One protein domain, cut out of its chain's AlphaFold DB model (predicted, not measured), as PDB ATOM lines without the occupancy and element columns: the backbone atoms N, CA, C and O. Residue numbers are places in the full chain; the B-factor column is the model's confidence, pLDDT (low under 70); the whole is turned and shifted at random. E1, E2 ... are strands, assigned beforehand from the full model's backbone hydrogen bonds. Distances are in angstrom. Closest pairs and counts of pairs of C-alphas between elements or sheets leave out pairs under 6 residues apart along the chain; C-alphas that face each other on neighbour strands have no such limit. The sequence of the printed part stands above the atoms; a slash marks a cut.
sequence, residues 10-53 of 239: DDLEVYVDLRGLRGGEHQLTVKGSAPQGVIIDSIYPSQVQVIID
ATOM      1  N   ASP A  10      19.254  -3.612  -4.676       82.69
ATOM      2  CA  ASP A  10      17.918  -4.200  -4.833       82.69
ATOM      3  C   ASP A  10      17.467  -5.020  -3.608       82.69
ATOM      4  O   ASP A  10      16.276  -5.264  -3.442       82.69
ATOM      5  N   ASP A  11      18.393  -5.418  -2.723       83.69
ATOM      6  CA  ASP A  11      18.085  -6.151  -1.488       83.69
ATOM      7  C   ASP A  11      17.548  -5.244  -0.361       83.69
ATOM      8  O   ASP A  11      17.113  -5.734   0.685       83.69
ATOM      9  N   LEU A  12      17.609  -3.921  -0.537       87.62
ATOM     10  CA  LEU A  12      17.168  -2.927   0.438       87.62
ATOM     11  C   LEU A  12      15.952  -2.172  -0.101       87.62
ATOM     12  O   LEU A  12      16.056  -1.387  -1.039       87.62
ATOM     13  N   GLU A  13      14.805  -2.337   0.552       90.00
ATOM     14  CA  GLU A  13      13.587  -1.619   0.177       90.00
ATOM     15  C   GLU A  13      13.315  -0.480   1.154       90.00
ATOM     16  O   GLU A  13      13.368  -0.654   2.373       90.00
ATOM     17  N   VAL A  14      12.962   0.689   0.627       91.38
ATOM     18  CA  VAL A  14      12.558   1.857   1.411       91.38
ATOM     19  C   VAL A  14      11.146   2.242   0.991       91.38
ATOM     20  O   VAL A  14      10.885   2.444  -0.192       91.38
ATOM     21  N   TYR A  15      10.221   2.326   1.945       92.44
ATOM     22  CA  TYR A  15       8.806   2.538   1.650       92.44
ATOM     23  C   TYR A  15       8.095   3.366   2.724       92.44
ATOM     24  O   TYR A  15       8.559   3.523   3.857       92.44
ATOM     25  N   VAL A  16       6.918   3.874   2.364       93.44
ATOM     26  CA  VAL A  16       5.945   4.487   3.276       93.44
ATOM     27  C   VAL A  16       4.627   3.727   3.188       93.44
ATOM     28  O   VAL A  16       4.284   3.184   2.142       93.44
ATOM     29  N   ASP A  17       3.892   3.656   4.294       91.56
ATOM     30  CA  ASP A  17       2.608   2.955   4.351       91.56
ATOM     31  C   ASP A  17       1.464   3.967   4.278       91.56
ATOM     32  O   ASP A  17       1.308   4.787   5.183       91.56
ATOM     33  N   LEU A  18       0.684   3.913   3.198       90.06
ATOM     34  CA  LEU A  18      -0.449   4.815   2.962       90.06
ATOM     35  C   LEU A  18      -1.796   4.208   3.388       90.06
ATOM     36  O   LEU A  18      -2.837   4.859   3.274       90.06
ATOM     37  N   ARG A  19      -1.820   2.949   3.848       89.31
ATOM     38  CA  ARG A  19      -3.070   2.223   4.109       89.31
ATOM     39  C   ARG A  19      -3.858   2.865   5.249       89.31
ATOM     40  O   ARG A  19      -3.327   3.127   6.323       89.31
ATOM     41  N   GLY A  20      -5.159   3.050   5.027       85.25
ATOM     42  CA  GLY A  20      -6.085   3.591   6.026       85.25
ATOM     43  C   GLY A  20      -6.014   5.110   6.218       85.25
ATOM     44  O   GLY A  20      -6.777   5.641   7.027       85.25
ATOM     45  N   LEU A  21      -5.146   5.813   5.482       87.69
ATOM     46  CA  LEU A  21      -5.123   7.273   5.457       87.69
ATOM     47  C   LEU A  21      -6.250   7.806   4.561       87.69
ATOM     48  O   LEU A  21      -6.607   7.193   3.557       87.69
ATOM     49  N   ARG A  22      -6.828   8.944   4.952       84.25
ATOM     50  CA  ARG A  22      -7.824   9.690   4.163       84.25
ATOM     51  C   ARG A  22      -7.150  10.837   3.411       84.25
ATOM     52  O   ARG A  22      -5.986  11.131   3.681       84.25
ATOM     53  N   GLY A  23      -7.884  11.495   2.515       85.12
ATOM     54  CA  GLY A  23      -7.382  12.666   1.797       85.12
ATOM     55  C   GLY A  23      -6.835  13.755   2.733       85.12
ATOM     56  O   GLY A  23      -7.351  13.949   3.838       85.12
ATOM     57  N   GLY A  24      -5.770  14.432   2.302       85.75
ATOM     58  CA  GLY A  24      -5.100  15.500   3.048       85.75
ATOM     59  C   GLY A  24      -3.580  15.350   3.124       85.75
ATOM     60  O   GLY A  24      -2.981  14.456   2.521       85.75
ATOM     61  N   GLU A  25      -2.949  16.254   3.870       90.31
ATOM     62  CA  GLU A  25      -1.505  16.237   4.106       90.31
ATOM     63  C   GLU A  25      -1.144  15.326   5.282       90.31
ATOM     64  O   GLU A  25      -1.705  15.437   6.373       90.31
ATOM     65  N   HIS A  26      -0.160  14.455   5.073       91.69
ATOM     66  CA  HIS A  26       0.342  13.520   6.074       91.69
ATOM     67  C   HIS A  26       1.858  13.599   6.157       91.69
ATOM     68  O   HIS A  26       2.548  13.656   5.140       91.69
ATOM     69  N   GLN A  27       2.397  13.541   7.372       94.00
ATOM     70  CA  GLN A  27       3.829  13.377   7.588       94.00
ATOM     71  C   GLN A  27       4.103  11.935   8.006       94.00
ATOM     72  O   GLN A  27       3.675  11.489   9.070       94.00
ATOM     73  N   LEU A  28       4.769  11.183   7.130       94.31
ATOM     74  CA  LEU A  28       4.937   9.741   7.262       94.31
ATOM     75  C   LEU A  28       6.386   9.391   7.551       94.31
ATOM     76  O   LEU A  28       7.309   9.914   6.930       94.31
ATOM     77  N   THR A  29       6.582   8.473   8.494       94.12
ATOM     78  CA  THR A  29       7.901   7.910   8.784       94.12
ATOM     79  C   THR A  29       8.298   6.939   7.683       94.12
ATOM     80  O   THR A  29       7.542   6.019   7.360       94.12
ATOM     81  N   VAL A  30       9.495   7.129   7.138       94.75
ATOM     82  CA  VAL A  30      10.060   6.238   6.129       94.75
ATOM     83  C   VAL A  30      10.517   4.950   6.807       94.75
ATOM     84  O   VAL A  30      11.234   4.980   7.809       94.75
ATOM     85  N   LYS A  31      10.077   3.810   6.277       93.25
ATOM     86  CA  LYS A  31      10.443   2.478   6.762       93.25
ATOM     87  C   LYS A  31      11.417   1.835   5.787       93.25
ATOM     88  O   LYS A  31      11.355   2.087   4.587       93.25
ATOM     89  N   GLY A  32      12.298   0.994   6.312       91.62
ATOM     90  CA  GLY A  32      13.212   0.191   5.514       91.62
ATOM     91  C   GLY A  32      13.016  -1.297   5.785       91.62
ATOM     92  O   GLY A  32      12.724  -1.686   6.918       91.62
ATOM     93  N   SER A  33      13.169  -2.113   4.750       91.00
ATOM     94  CA  SER A  33      13.217  -3.572   4.812       91.00
ATOM     95  C   SER A  33      14.594  -4.032   4.343       91.00
ATOM     96  O   SER A  33      15.107  -3.516   3.352       91.00
ATOM     97  N   ALA A  34      15.205  -4.971   5.066       89.69
ATOM     98  CA  ALA A  34      16.525  -5.507   4.747       89.69
ATOM     99  C   ALA A  34      16.566  -7.032   4.954       89.69
ATOM    100  O   ALA A  34      15.785  -7.557   5.758       89.69
ATOM    101  N   PRO A  35      17.481  -7.755   4.279       87.81
ATOM    102  CA  PRO A  35      17.608  -9.199   4.417       87.81
ATOM    103  C   PRO A  35      18.053  -9.610   5.822       87.81
ATOM    104  O   PRO A  35      18.608  -8.828   6.600       87.81
ATOM    105  N   GLN A  36      17.856 -10.887   6.147       84.25
ATOM    106  CA  GLN A  36      18.249 -11.427   7.444       84.25
ATOM    107  C   GLN A  36      19.754 -11.230   7.699       84.25
ATOM    108  O   GLN A  36      20.591 -11.621   6.892       84.25
ATOM    109  N   GLY A  37      20.093 -10.661   8.859       83.62
ATOM    110  CA  GLY A  37      21.480 -10.382   9.249       83.62
ATOM    111  C   GLY A  37      21.984  -8.987   8.866       83.62
ATOM    112  O   GLY A  37      23.108  -8.645   9.230       83.62
ATOM    113  N   VAL A  38      21.160  -8.171   8.200       84.88
ATOM    114  CA  VAL A  38      21.466  -6.779   7.845       84.88
ATOM    115  C   VAL A  38      20.677  -5.833   8.747       84.88
ATOM    116  O   VAL A  38      19.492  -6.037   8.999       84.88
ATOM    117  N   ILE A  39      21.341  -4.792   9.254       84.56
ATOM    118  CA  ILE A  39      20.726  -3.755  10.088       84.56
ATOM    119  C   ILE A  39      20.774  -2.441   9.316       84.56
ATOM    120  O   ILE A  39      21.840  -2.028   8.860       84.56
ATOM    121  N   ILE A  40      19.625  -1.780   9.195       87.69
ATOM    122  CA  ILE A  40      19.541  -0.428   8.643       87.69
ATOM    123  C   ILE A  40      19.977   0.548   9.738       87.69
ATOM    124  O   ILE A  40      19.289   0.688  10.746       87.69
ATOM    125  N   ASP A  41      21.129   1.191   9.548       90.00
ATOM    126  CA  ASP A  41      21.696   2.148  10.508       90.00
ATOM    127  C   ASP A  41      20.892   3.457  10.559       90.00
ATOM    128  O   ASP A  41      20.505   3.926  11.628       90.00
ATOM    129  N   SER A  42      20.581   4.029   9.393       90.62
ATOM    130  CA  SER A  42      19.792   5.256   9.291       90.62
ATOM    131  C   SER A  42      19.081   5.377   7.942       90.62
ATOM    132  O   SER A  42      19.510   4.816   6.936       90.62
ATOM    133  N   ILE A  43      17.971   6.121   7.932       91.69
ATOM    134  CA  ILE A  43      17.236   6.511   6.725       91.69
ATOM    135  C   ILE A  43      17.138   8.032   6.730       91.69
ATOM    136  O   ILE A  43      16.675   8.625   7.710       91.69
ATOM    137  N   TYR A  44      17.582   8.662   5.644       91.31
ATOM    138  CA  TYR A  44      17.538  10.108   5.481       91.31
ATOM    139  C   TYR A  44      16.837  10.482   4.165       91.31
ATOM    140  O   TYR A  44      17.323  10.087   3.105       91.31
ATOM    141  N   PRO A  45      15.735  11.258   4.207       93.06
ATOM    142  CA  PRO A  45      15.059  11.776   5.400       93.06
ATOM    143  C   PRO A  45      14.273  10.682   6.152       93.06
ATOM    144  O   PRO A  45      13.748   9.752   5.548       93.06
ATOM    145  N   SER A  46      14.154  10.803   7.479       93.06
ATOM    146  CA  SER A  46      13.389   9.845   8.301       93.06
ATOM    147  C   SER A  46      11.874  10.043   8.212       93.06
ATOM    148  O   SER A  46      11.102   9.156   8.577       93.06
ATOM    149  N   GLN A  47      11.443  11.205   7.719       94.81
ATOM    150  CA  GLN A  47      10.049  11.544   7.477       94.81
ATOM    151  C   GLN A  47       9.901  12.216   6.119       94.81
ATOM    152  O   GLN A  47      10.732  13.036   5.732       94.81
ATOM    153  N   VAL A  48       8.808  11.910   5.435       95.12
ATOM    154  CA  VAL A  48       8.414  12.552   4.180       95.12
ATOM    155  C   VAL A  48       6.999  13.097   4.318       95.12
ATOM    156  O   VAL A  48       6.154  12.496   4.985       95.12
ATOM    157  N   GLN A  49       6.746  14.256   3.717       93.94
ATOM    158  CA  GLN A  49       5.396  14.795   3.599       93.94
ATOM    159  C   GLN A  49       4.750  14.198   2.349       93.94
ATOM    160  O   GLN A  49       5.325  14.253   1.263       93.94
ATOM    161  N   VAL A  50       3.566  13.617   2.510       91.06
ATOM    162  CA  VAL A  50       2.770  13.035   1.430       91.06
ATOM    163  C   VAL A  50       1.403  13.696   1.446       91.06
ATOM    164  O   VAL A  50       0.781  13.814   2.498       91.06
ATOM    165  N   ILE A  51       0.929  14.119   0.279       88.19
ATOM    166  CA  ILE A  51      -0.421  14.657   0.120       88.19
ATOM    167  C   ILE A  51      -1.236  13.612  -0.626       88.19
ATOM    168  O   ILE A  51      -0.904  13.276  -1.763       88.19
ATOM    169  N   ILE A  52      -2.267  13.089   0.027       88.50
ATOM    170  CA  ILE A  52      -3.145  12.059  -0.526       88.50
ATOM    171  C   ILE A  52      -4.387  12.754  -1.069       88.50
ATOM    172  O   ILE A  52      -5.085  13.432  -0.315       88.50
ATOM    173  N   ASP A  53      -4.663  12.567  -2.357       86.62
ATOM    174  CA  ASP A  53      -5.926  12.991  -2.958       86.62
ATOM    175  C   ASP A  53      -6.894  11.833  -3.064       86.62
ATOM    176  O   ASP A  53      -6.510  10.687  -3.298       86.62
TER     177      ASP A  53
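Overview. This is residues 10 to 53 of the 239 residues of an uncharacterized protein of Candidatus Syntrophonatronum acetioxidans (UniProt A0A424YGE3). Look for a loose, elongated loop of chain built on two small antiparallel ribbons set end to end: E2 with E4, and the shorter E1 with E3. One bent path, E2 running on into E3, is shared by both ribbons, while one long unnamed stretch, residues 34 to 46, loops from E3 to E4. The printed part has 44 residues with no named helix and four named strands, in the order E1, E2, E3, E4, making two antiparallel sheets of two strands each, E2 - E4 and E1 - E3. The class is all strand, though 18 of the 44 residues are in named elements, under half. The whole is loose, with a radius of gyration of the C-alphas of 12.5 A, and its outline is a rod of 37 by 18 by 15 A.

Along the chain. Find C-alpha 24 at (-5.100, 15.500, 3.048); from there strand E2, residues 24 to 29, runs 16.1 A to C-alpha 29. Its neighbour E4, residues 47 to 52, runs 15.4 A from C-alpha 47 at (10.049, 11.544, 7.477) to C-alpha 52 at (-3.145, 12.059, -0.526). Then turn to E3, residues 31 to 33, and to E1, residues 13 to 15, which begins at C-alpha 13 at (13.587, -1.619, 0.177).

Arrangement. Begin at E2 and E4, antiparallel neighbours whose directions stand at 153 degrees. There the C-alphas of Glu 25 and Ile 51 face each other at 4.4 A, and you will find N 26 and O 50 within hydrogen-bond range at 2.8 A, as are N 48 and O 28 at 2.9 A. Past Thr 29, E2 runs on into E3 across a break of 1 residue, Val 30, at 49 degrees; the two meet only through their link. E3 and E1 are antiparallel neighbours at 156 degrees. The C-alphas of Val 14 and Gly 32 face each other at 4.5 A, and N 33 and O 13 are within hydrogen-bond range at 2.8 A, as are N 15 and O 31 at 2.9 A. E1 and E4 are apart, as are E1 and E2, and E3 and E4.

Size, cuts and confidence. Look for the two C-alphas farthest apart at Gly 37 and Asp 53, 38.0 A from each other. The link from E3 to E4 is long, residues 34 to 46, and its C-alphas lie 8 to 20 A from the mean of all C-alphas. The link from E1 to E2 is short, with 8 residues, and that from E2 to E3 is tight. The printed part runs from residue 10 to 53 with no cut. The mean pLDDT of the printed part is 89.7, and no printed residue is under 70.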